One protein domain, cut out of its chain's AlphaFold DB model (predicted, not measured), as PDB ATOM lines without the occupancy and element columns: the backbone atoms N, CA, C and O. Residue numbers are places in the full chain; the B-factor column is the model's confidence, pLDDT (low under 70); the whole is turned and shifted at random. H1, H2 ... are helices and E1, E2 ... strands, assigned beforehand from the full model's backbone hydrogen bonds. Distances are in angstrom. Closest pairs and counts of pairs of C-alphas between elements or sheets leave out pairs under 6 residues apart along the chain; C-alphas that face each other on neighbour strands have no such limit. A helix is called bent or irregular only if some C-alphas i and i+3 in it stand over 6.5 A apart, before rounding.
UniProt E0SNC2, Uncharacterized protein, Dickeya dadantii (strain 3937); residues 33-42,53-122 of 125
ATOM      1  N   HIS A  33      52.118  52.836 102.349       96.56
ATOM      2  CA  HIS A  33      52.524  54.225 102.162       96.56
ATOM      3  C   HIS A  33      53.994  54.385 102.539       96.56
ATOM      4  O   HIS A  33      54.395  54.014 103.642       96.56
ATOM      5  N   TYR A  34      54.774  54.980 101.643       96.94
ATOM      6  CA  TYR A  34      56.191  55.243 101.862       96.94
ATOM      7  C   TYR A  34      56.502  56.712 101.613       96.94
ATOM      8  O   TYR A  34      55.959  57.324 100.695       96.94
ATOM      9  N   ARG A  35      57.427  57.251 102.405       97.62
ATOM     10  CA  ARG A  35      58.114  58.506 102.110       97.62
ATOM     11  C   ARG A  35      59.511  58.177 101.619       97.62
ATOM     12  O   ARG A  35      60.254  57.489 102.315       97.62
ATOM     13  N   ILE A  36      59.853  58.668 100.438       96.38
ATOM     14  CA  ILE A  36      61.174  58.500  99.841       96.38
ATOM     15  C   ILE A  36      61.890  59.841  99.887       96.38
ATOM     16  O   ILE A  36      61.318  60.853  99.488       96.38
ATOM     17  N   THR A  37      63.141  59.831 100.341       96.25
ATOM     18  CA  THR A  37      64.053  60.975 100.280       96.25
ATOM     19  C   THR A  37      65.303  60.548  99.522       96.25
ATOM     20  O   THR A  37      65.951  59.575  99.897       96.25
ATOM     21  N   LEU A  38      65.621  61.258  98.441       92.94
ATOM     22  CA  LEU A  38      66.862  61.099  97.691       92.94
ATOM     23  C   LEU A  38      67.751  62.310  97.956       92.94
ATOM     24  O   LEU A  38      67.342  63.434  97.670       92.94
ATOM     25  N   GLU A  39      68.952  62.068  98.467       91.50
ATOM     26  CA  GLU A  39      69.951  63.086  98.794       91.50
ATOM     27  C   GLU A  39      71.236  62.825  98.006       91.50
ATOM     28  O   GLU A  39      71.725  61.696  97.947       91.50
ATOM     29  N   ASN A  40      71.795  63.872  97.403       87.50
ATOM     30  CA  ASN A  40      73.123  63.790  96.803       87.50
ATOM     31  C   ASN A  40      74.188  63.778  97.908       87.50
ATOM     32  O   ASN A  40      74.291  64.734  98.671       87.50
ATOM     33  N   LEU A  41      75.000  62.718  97.960       81.88
ATOM     34  CA  LEU A  41      76.100  62.588  98.928       81.88
ATOM     35  C   LEU A  41      77.418  63.194  98.426       81.88
ATOM     36  O   LEU A  41      78.263  63.585  99.227       81.88
ATOM     37  N   THR A  42      77.595  63.282  97.106       73.69
ATOM     38  CA  THR A  42      78.744  63.918  96.454       73.69
ATOM     39  C   THR A  42      78.264  64.689  95.233       73.69
ATOM     40  O   THR A  42      77.464  64.173  94.447       73.69
ATOM     41  N   ALA A  53      68.166  67.660  97.949       90.69
ATOM     42  CA  ALA A  53      67.270  66.599  98.365       90.69
ATOM     43  C   ALA A  53      65.958  66.668  97.571       90.69
ATOM     44  O   ALA A  53      65.483  67.754  97.228       90.69
ATOM     45  N   LEU A  54      65.364  65.512  97.290       94.56
ATOM     46  CA  LEU A  54      63.996  65.382  96.793       94.56
ATOM     47  C   LEU A  54      63.242  64.418  97.706       94.56
ATOM     48  O   LEU A  54      63.633  63.257  97.821       94.56
ATOM     49  N   THR A  55      62.145  64.887  98.299       96.94
ATOM     50  CA  THR A  55      61.243  64.062  99.109       96.94
ATOM     51  C   THR A  55      59.873  63.974  98.458       96.94
ATOM     52  O   THR A  55      59.326  64.987  98.022       96.94
ATOM     53  N   PHE A  56      59.308  62.771  98.406       97.06
ATOM     54  CA  PHE A  56      57.963  62.528  97.895       97.06
ATOM     55  C   PHE A  56      57.321  61.324  98.588       97.06
ATOM     56  O   PHE A  56      58.009  60.415  99.061       97.06
ATOM     57  N   ASP A  57      55.991  61.328  98.630       97.25
ATOM     58  CA  ASP A  57      55.195  60.239  99.186       97.25
ATOM     59  C   ASP A  57      54.655  59.367  98.050       97.25
ATOM     60  O   ASP A  57      54.225  59.870  97.010       97.25
ATOM     61  N   VAL A  58      54.670  58.052  98.253       95.62
ATOM     62  CA  VAL A  58      54.171  57.066  97.292       95.62
ATOM     63  C   VAL A  58      53.277  56.047  97.969       95.62
ATOM     64  O   VAL A  58      53.436  55.721  99.147       95.62
ATOM     65  N   ILE A  59      52.357  55.515  97.176       94.50
ATOM     66  CA  ILE A  59      51.514  54.388  97.539       94.50
ATOM     67  C   ILE A  59      51.978  53.195  96.706       94.50
ATOM     68  O   ILE A  59      52.153  53.329  95.499       94.50
ATOM     69  N   ASN A  60      52.195  52.046  97.340       93.50
ATOM     70  CA  ASN A  60      52.520  50.798  96.655       93.50
ATOM     71  C   ASN A  60      51.577  49.688  97.116       93.50
ATOM     72  O   ASN A  60      51.178  49.633  98.277       93.50
ATOM     73  N   HIS A  61      51.219  48.784  96.212       91.81
ATOM     74  CA  HIS A  61      50.370  47.646  96.563       91.81
ATOM     75  C   HIS A  61      51.097  46.550  97.346       91.81
ATOM     76  O   HIS A  61      50.442  45.789  98.054       91.81
ATOM     77  N   ASP A  62      52.423  46.480  97.232       92.56
ATOM     78  CA  ASP A  62      53.237  45.497  97.943       92.56
ATOM     79  C   ASP A  62      54.047  46.143  99.074       92.56
ATOM     80  O   ASP A  62      54.454  47.305  98.974       92.56
ATOM     81  N   ASP A  63      54.359  45.347 100.098       95.94
ATOM     82  CA  ASP A  63      55.307  45.733 101.139       95.94
ATOM     83  C   ASP A  63      56.746  45.699 100.594       95.94
ATOM     84  O   ASP A  63      57.352  44.637 100.434       95.94
ATOM     85  N   ILE A  64      57.304  46.870 100.281       96.50
ATOM     86  CA  ILE A  64      58.660  47.013  99.735       96.50
ATOM     87  C   ILE A  64      59.712  46.489 100.721       96.50
ATOM     88  O   ILE A  64      60.688  45.875 100.288       96.50
ATOM     89  N   LEU A  65      59.516  46.679 102.030       97.12
ATOM     90  CA  LEU A  65      60.478  46.235 103.042       97.12
ATOM     91  C   LEU A  65      60.477  44.709 103.144       97.12
ATOM     92  O   LEU A  65      61.537  44.086 103.103       97.12
ATOM     93  N   GLU A  66      59.296  44.091 103.177       96.94
ATOM     94  CA  GLU A  66      59.185  42.630 103.170       96.94
ATOM     95  C   GLU A  66      59.755  42.021 101.875       96.94
ATOM     96  O   GLU A  66      60.397  40.968 101.895       96.94
ATOM     97  N   ILE A  67      59.557  42.687 100.731       95.88
ATOM     98  CA  ILE A  67      60.143  42.266  99.452       95.88
ATOM     99  C   ILE A  67      61.671  42.309  99.497       95.88
ATOM    100  O   ILE A  67      62.295  41.373  98.996       95.88
ATOM    101  N   ILE A  68      62.275  43.343 100.089       97.38
ATOM    102  CA  ILE A  68      63.735  43.437 100.243       97.38
ATOM    103  C   ILE A  68      64.262  42.220 101.008       97.38
ATOM    104  O   ILE A  68      65.181  41.558 100.525       97.38
ATOM    105  N   GLU A  69      63.635  41.848 102.126       97.25
ATOM    106  CA  GLU A  69      64.028  40.655 102.892       97.25
ATOM    107  C   GLU A  69      63.854  39.360 102.080       97.25
ATOM    108  O   GLU A  69      64.739  38.496 102.037       97.25
ATOM    109  N   LYS A  70      62.736  39.232 101.357       94.88
ATOM    110  CA  LYS A  70      62.464  38.074 100.491       94.88
ATOM    111  C   LYS A  70      63.477  37.946  99.355       94.88
ATOM    112  O   LYS A  70      63.866  36.833  99.023       94.88
ATOM    113  N   VAL A  71      63.896  39.044  98.732       94.69
ATOM    114  CA  VAL A  71      64.889  39.005  97.647       94.69
ATOM    115  C   VAL A  71      66.287  38.755  98.204       94.69
ATOM    116  O   VAL A  71      67.001  37.916  97.657       94.69
ATOM    117  N   ARG A  72      66.644  39.387  99.328       95.69
ATOM    118  CA  ARG A  72      67.915  39.161 100.031       95.69
ATOM    119  C   ARG A  72      68.116  37.687 100.373       95.69
ATOM    120  O   ARG A  72      69.157  37.121 100.060       95.69
ATOM    121  N   SER A  73      67.094  37.038 100.935       94.38
ATOM    122  CA  SER A  73      67.162  35.617 101.318       94.38
ATOM    123  C   SER A  73      67.353  34.646 100.145       94.38
ATOM    124  O   SER A  73      67.775  33.514 100.362       94.38
ATOM    125  N   LYS A  74      67.083  35.071  98.905       92.94
ATOM    126  CA  LYS A  74      67.319  34.248  97.710       92.94
ATOM    127  C   LYS A  74      68.766  34.281  97.224       92.94
ATOM    128  O   LYS A  74      69.130  33.427  96.427       92.94
ATOM    129  N   GLY A  75      69.568  35.265  97.641       93.06
ATOM    130  CA  GLY A  75      70.979  35.369  97.242       93.06
ATOM    131  C   GLY A  75      71.219  35.543  95.736       93.06
ATOM    132  O   GLY A  75      72.299  35.227  95.253       93.06
ATOM    133  N   ILE A  76      70.223  36.027  94.985       91.62
ATOM    134  CA  ILE A  76      70.299  36.203  93.519       91.62
ATOM    135  C   ILE A  76      71.001  37.500  93.087       91.62
ATOM    136  O   ILE A  76      71.273  37.685  91.904       91.62
ATOM    137  N   LEU A  77      71.257  38.405  94.034       93.75
ATOM    138  CA  LEU A  77      71.952  39.680  93.859       93.75
ATOM    139  C   LEU A  77      72.881  39.915  95.061       93.75
ATOM    140  O   LEU A  77      72.589  39.402  96.148       93.75
ATOM    141  N   PRO A  78      73.957  40.712  94.911       95.94
ATOM    142  CA  PRO A  78      74.747  41.182  96.046       95.94
ATOM    143  C   PRO A  78      73.869  41.927  97.052       95.94
ATOM    144  O   PRO A  78      73.052  42.764  96.667       95.94
ATOM    145  N   ASP A  79      74.060  41.669  98.347       96.12
ATOM    146  CA  ASP A  79      73.240  42.267  99.412       96.12
ATOM    147  C   ASP A  79      73.213  43.807  99.355       96.12
ATOM    148  O   ASP A  79      72.158  44.426  99.518       96.12
ATOM    149  N   SER A  80      74.350  44.418  99.003       96.81
ATOM    150  CA  SER A  80      74.506  45.868  98.828       96.81
ATOM    151  C   SER A  80      73.603  46.469  97.747       96.81
ATOM    152  O   SER A  80      73.353  47.671  97.760       96.81
ATOM    153  N   GLU A  81      73.110  45.660  96.808       97.50
ATOM    154  CA  GLU A  81      72.282  46.107  95.685       97.50
ATOM    155  C   GLU A  81      70.791  45.824  95.898       97.50
ATOM    156  O   GLU A  81      69.947  46.502  95.307       97.50
ATOM    157  N   VAL A  82      70.437  44.861  96.761       97.62
ATOM    158  CA  VAL A  82      69.056  44.368  96.915       97.62
ATOM    159  C   VAL A  82      68.084  45.491  97.268       97.62
ATOM    160  O   VAL A  82      67.002  45.574  96.681       97.62
ATOM    161  N   ALA A  83      68.459  46.366  98.204       97.62
ATOM    162  CA  ALA A  83      67.600  47.460  98.644       97.62
ATOM    163  C   ALA A  83      67.309  48.449  97.503       97.62
ATOM    164  O   ALA A  83      66.147  48.779  97.253       97.62
ATOM    165  N   ALA A  84      68.346  48.872  96.773       97.88
ATOM    166  CA  ALA A  84      68.217  49.790  95.644       97.88
ATOM    167  C   ALA A  84      67.401  49.162  94.506       97.88
ATOM    168  O   ALA A  84      66.461  49.780  94.000       97.88
ATOM    169  N   PHE A  85      67.707  47.910  94.161       98.00
ATOM    170  CA  PHE A  85      67.011  47.157  93.126       98.00
ATOM    171  C   PHE A  85      65.518  47.006  93.435       98.00
ATOM    172  O   PHE A  85      64.682  47.393  92.619       98.00
ATOM    173  N   CYS A  86      65.162  46.492  94.618       97.56
ATOM    174  CA  CYS A  86      63.763  46.265  94.982       97.56
ATOM    175  C   CYS A  86      62.987  47.578  95.067       97.56
ATOM    176  O   CYS A  86      61.872  47.655  94.552       97.56
ATOM    177  N   THR A  87      63.580  48.615  95.665       97.69
ATOM    178  CA  THR A  87      62.946  49.935  95.775       97.69
ATOM    179  C   THR A  87      62.675  50.511  94.388       97.69
ATOM    180  O   THR A  87      61.527  50.806  94.062       97.69
ATOM    181  N   GLY A  88      63.692  50.591  93.524       97.69
ATOM    182  CA  GLY A  88      63.542  51.119  92.167       97.69
ATOM    183  C   GLY A  88      62.534  50.322  91.337       97.69
ATOM    184  O   GLY A  88      61.629  50.901  90.734       97.69
ATOM    185  N   LEU A  89      62.626  48.991  91.377       97.56
ATOM    186  CA  LEU A  89      61.711  48.092  90.679       97.56
ATOM    187  C   LEU A  89      60.261  48.312  91.113       97.56
ATOM    188  O   LEU A  89      59.363  48.362  90.271       97.56
ATOM    189  N   LYS A  90      60.019  48.449  92.418       96.94
ATOM    190  CA  LYS A  90      58.674  48.609  92.973       96.94
ATOM    191  C   LYS A  90      58.064  49.972  92.686       96.94
ATOM    192  O   LYS A  90      56.876  50.014  92.366       96.94
ATOM    193  N   LEU A  91      58.852  51.043  92.736       97.00
ATOM    194  CA  LEU A  91      58.396  52.378  92.342       97.00
ATOM    195  C   LEU A  91      58.085  52.435  90.841       97.00
ATOM    196  O   LEU A  91      57.018  52.896  90.446       97.00
ATOM    197  N   PHE A  92      58.977  51.895  90.006       96.75
ATOM    198  CA  PHE A  92      58.786  51.847  88.558       96.75
ATOM    199  C   PHE A  92      57.566  51.006  88.153       96.75
ATOM    200  O   PHE A  92      56.758  51.438  87.331       96.75
ATOM    201  N   SER A  93      57.406  49.820  88.752       95.19
ATOM    202  CA  SER A  93      56.295  48.907  88.442       95.19
ATOM    203  C   SER A  93      54.934  49.560  88.657       95.19
ATOM    204  O   SER A  93      54.024  49.333  87.866       95.19
ATOM    205  N   GLU A  94      54.789  50.355  89.718       94.62
ATOM    206  CA  GLU A  94      53.530  51.023  90.061       94.62
ATOM    207  C   GLU A  94      53.135  52.051  88.991       94.62
ATOM    208  O   GLU A  94      52.007  52.043  88.487       94.62
ATOM    209  N   VAL A  95      54.098  52.874  88.557       95.00
ATOM    210  CA  VAL A  95      53.913  53.833  87.456       95.00
ATOM    211  C   VAL A  95      53.561  53.089  86.171       95.00
ATOM    212  O   VAL A  95      52.554  53.389  85.530       95.00
ATOM    213  N   MET A  96      54.329  52.059  85.821       94.75
ATOM    214  CA  MET A  96      54.078  51.276  84.614       94.75
ATOM    215  C   MET A  96      52.691  50.612  84.633       94.75
ATOM    216  O   MET A  96      52.015  50.585  83.609       94.75
ATOM    217  N   MET A  97      52.224  50.088  85.771       91.62
ATOM    218  CA  MET A  97      50.897  49.463  85.880       91.62
ATOM    219  C   MET A  97      49.751  50.475  85.781       91.62
ATOM    220  O   MET A  97      48.729  50.191  85.134       91.62
ATOM    221  N   THR A  98      49.947  51.660  86.361       92.94
ATOM    222  CA  THR A  98      49.026  52.798  86.255       92.94
ATOM    223  C   THR A  98      48.884  53.243  84.799       92.94
ATOM    224  O   THR A  98      47.767  53.373  84.293       92.94
ATOM    225  N   HIS A  99      50.005  53.353  84.090       94.31
ATOM    226  CA  HIS A  99      50.088  53.863  82.721       94.31
ATOM    227  C   HIS A  99      50.174  52.763  81.648       94.31
ATOM    228  O   HIS A  99      50.473  53.038  80.491       94.31
ATOM    229  N   ARG A 100      49.846  51.504  81.972       90.69
ATOM    230  CA  ARG A 100      50.059  50.327  81.092       90.69
ATOM    231  C   ARG A 100      49.413  50.397  79.703       90.69
ATOM    232  O   ARG A 100      49.722  49.583  78.841       90.69
ATOM    233  N   LYS A 101      48.439  51.294  79.515       90.81
ATOM    234  CA  LYS A 101      47.739  51.511  78.240       90.81
ATOM    235  C   LYS A 101      48.432  52.544  77.352       90.81
ATOM    236  O   LYS A 101      48.009  52.717  76.217       90.81
ATOM    237  N   GLU A 102      49.449  53.240  77.838       94.62
ATOM    238  CA  GLU A 102      50.191  54.235  77.069       94.62
ATOM    239  C   GLU A 102      51.271  53.566  76.222       94.62
ATOM    240  O   GLU A 102      51.898  52.600  76.660       94.62
ATOM    241  N   ALA A 103      51.506  54.098  75.020       94.38
ATOM    242  CA  ALA A 103      52.422  53.515  74.037       94.38
ATOM    243  C   ALA A 103      53.820  53.222  74.613       94.38
ATOM    244  O   ALA A 103      54.400  52.188  74.301       94.38
ATOM    245  N   LEU A 104      54.312  54.075  75.522       94.06
ATOM    246  CA  LEU A 104      55.611  53.911  76.180       94.06
ATOM    247  C   LEU A 104      55.742  52.589  76.962       94.06
ATOM    248  O   LEU A 104      56.826  52.018  77.021       94.06
ATOM    249  N   PHE A 105      54.654  52.102  77.565       95.00
ATOM    250  CA  PHE A 105      54.673  50.928  78.445       95.00
ATOM    251  C   PHE A 105      54.101  49.664  77.798       95.00
ATOM    252  O   PHE A 105      54.347  48.567  78.301       95.00
ATOM    253  N   GLN A 106      53.344  49.795  76.704       92.00
ATOM    254  CA  GLN A 106      52.656  48.673  76.055       92.00
ATOM    255  C   GLN A 106      53.621  47.557  75.632       92.00
ATOM    256  O   GLN A 106      53.363  46.388  75.920       92.00
ATOM    257  N   GLU A 107      54.738  47.910  74.994       90.81
ATOM    258  CA  GLU A 107      55.725  46.935  74.511       90.81
ATOM    259  C   GLU A 107      56.617  46.386  75.634       90.81
ATOM    260  O   GLU A 107      57.049  45.235  75.584       90.81
ATOM    261  N   LEU A 108      56.850  47.174  76.689       93.88
ATOM    262  CA  LEU A 108      57.679  46.770  77.827       93.88
ATOM    263  C   LEU A 108      56.942  45.824  78.788       93.88
ATOM    264  O   LEU A 108      57.556  44.929  79.368       93.88
ATOM    265  N   ALA A 109      55.627  45.993  78.952       91.44
ATOM    266  CA  ALA A 109      54.810  45.226  79.889       91.44
ATOM    267  C   ALA A 109      54.961  43.687  79.800       91.44
ATOM    268  O   ALA A 109      55.107  43.066  80.860       91.44
ATOM    269  N   PRO A 110      54.939  43.033  78.616       92.25
ATOM    270  CA  PRO A 110      55.114  41.581  78.532       92.25
ATOM    271  C   PRO A 110      56.506  41.132  78.994       92.25
ATOM    272  O   PRO A 110      56.607  40.252  79.848       92.25
ATOM    273  N   ALA A 111      57.569  41.784  78.519       95.00
ATOM    274  CA  ALA A 111      58.937  41.457  78.924       95.00
ATOM    275  C   ALA A 111      59.158  41.696  80.427       95.00
ATOM    276  O   ALA A 111      59.781  40.887  81.117       95.00
ATOM    277  N   PHE A 112      58.583  42.776  80.960       95.69
ATOM    278  CA  PHE A 112      58.633  43.080  82.383       95.69
ATOM    279  C   PHE A 112      57.919  42.018  83.227       95.69
ATOM    280  O   PHE A 112      58.416  41.606  84.276       95.69
ATOM    281  N   ARG A 113      56.760  41.529  82.771       94.19
ATOM    282  CA  ARG A 113      56.035  40.442  83.439       94.19
ATOM    283  C   ARG A 113      56.883  39.173  83.511       94.19
ATOM    284  O   ARG A 113      56.955  38.569  84.582       94.19
ATOM    285  N   ASP A 114      57.517  38.787  82.411       96.00
ATOM    286  CA  ASP A 114      58.361  37.592  82.364       96.00
ATOM    287  C   ASP A 114      59.570  37.727  83.293       96.00
ATOM    288  O   ASP A 114      59.861  36.816  84.072       96.00
ATOM    289  N   PHE A 115      60.211  38.898  83.311       95.62
ATOM    290  CA  PHE A 115      61.257  39.220  84.281       95.62
ATOM    291  C   PHE A 115      60.776  39.053  85.734       95.62
ATOM    292  O   PHE A 115      61.419  38.361  86.527       95.62
ATOM    293  N   MET A 116      59.611  39.613  86.079       95.31
ATOM    294  CA  MET A 116      59.043  39.508  87.429       95.31
ATOM    295  C   MET A 116      58.750  38.062  87.843       95.31
ATOM    296  O   MET A 116      58.898  37.718  89.017       95.31
ATOM    297  N   LEU A 117      58.335  37.199  86.910       94.62
ATOM    298  CA  LEU A 117      58.107  35.778  87.189       94.62
ATOM    299  C   LEU A 117      59.411  35.057  87.543       94.62
ATOM    300  O   LEU A 117      59.455  34.331  88.539       94.62
ATOM    301  N   ARG A 118      60.476  35.303  86.779       94.19
ATOM    302  CA  ARG A 118      61.805  34.721  87.017       94.19
ATOM    303  C   ARG A 118      62.395  35.205  88.343       94.19
ATOM    304  O   ARG A 118      62.827  34.398  89.165       94.19
ATOM    305  N   LEU A 119      62.277  36.505  88.625       93.69
ATOM    306  CA  LEU A 119      62.679  37.105  89.902       93.69
ATOM    307  C   LEU A 119      61.935  36.476  91.096       93.69
ATOM    308  O   LEU A 119      62.523  36.150  92.134       93.69
ATOM    309  N   LYS A 120      60.622  36.256  90.959       91.00
ATOM    310  CA  LYS A 120      59.808  35.605  91.998       91.00
ATOM    311  C   LYS A 120      60.224  34.160  92.252       91.00
ATOM    312  O   LYS A 120      60.174  33.742  93.406       91.00
ATOM    313  N   ARG A 121      60.685  33.439  91.232       91.94
ATOM    314  CA  ARG A 121      61.238  32.083  91.373       91.94
ATOM    315  C   ARG A 121      62.657  32.059  91.938       91.94
ATOM    316  O   ARG A 121      63.056  31.037  92.475       91.94
ATOM    317  N   GLY A 122      63.375  33.181  91.877       86.75
ATOM    318  CA  GLY A 122      64.784  33.232  92.266       86.75
ATOM    319  C   GLY A 122      65.688  32.551  91.240       86.75
ATOM    320  O   GLY A 122      66.708  31.987  91.615       86.75
TER     321      GLY A 122
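This is residues 33 to 42 and 53 to 122 of the 125 residues of an uncharacterized protein of Dickeya dadantii (strain 3937) (UniProt E0SNC2). Look first for a two-stranded ribbon, E1 and E2, to one side of a long helix, H2, which runs through the middle of the domain. H1 packs on H2, and H4 folds back beyond the far end of H2 as the other arm of an open V, with short H3 at the turn. The printed part has 80 residues, with two named strands and four named helices in the order E1 E2 H1 H2 H3 H4; the sheet, E1 - E2, is antiparallel and the class is mixed, helices and strands. The whole is only just compact, close to loose, with a radius of gyration of the C-alphas of 13.9 A, and it spans 35 by 31 by 26 A.

Find C-alpha 33 at (52.524, 54.225, 102.162); from there E1, residues 33 to 39, runs 19.8 A. E2, residues 53 to 60, covers 21.7 A. H2, residues 79 to 98, starts at C-alpha 79, (73.240, 42.267, 99.412), and is 29.5 A long. It is irregular: C-alphas 80 and 83 are 7.1 A apart. H1 is residues 64 to 72, 12.1 A, and H3 is residues 103 to 106, 5.3 A. H4, residues 108 to 121, runs 20.3 A to C-alpha 121 at (61.238, 32.083, 91.373).

Begin at the sheet, where E1 and E2 are antiparallel at 157 degrees; N 36 and O 56 are 2.9 A apart and N 58 and O 34 are 2.9 A apart, within hydrogen-bond range. Next look from E2 to H2: their closest C-alphas, those of Asn 60 and Glu 94, are 6.7 A apart. H1 and H2 touch, their closest C-alphas, of Ile 68 and Ala 83, 5.8 A apart, at a steep tilt of 48 degrees, opposite ways. H2 and H4 are close but not clearly touching, with the C-alphas of Met 96 and Ala 109 closest at 7.7 A; their steep tilt is 41 degrees, opposite ways. H3 is also close to H2 but not clearly touching, with the C-alphas of Met 96 and Phe 105 closest at 6.2 A. H3 and H4 meet only through their link. H1 and H4 are only just apart, closest at 8.3 A. In H1 and H4 every O i to N i+4 pair is within hydrogen-bond range, in H2 14 of 16 are, and H3 is too short for such a pair.

The C-alphas of Thr 42 and Lys 101, the two farthest apart, are 38.0 A from each other. Residues 43 to 52 are not printed; look across this cut from C-alpha 42 to C-alpha 53, 11.9 A away. Of the links that are printed whole, none is long. The mean pLDDT of the printed part is 94.3, and no printed residue is under 70.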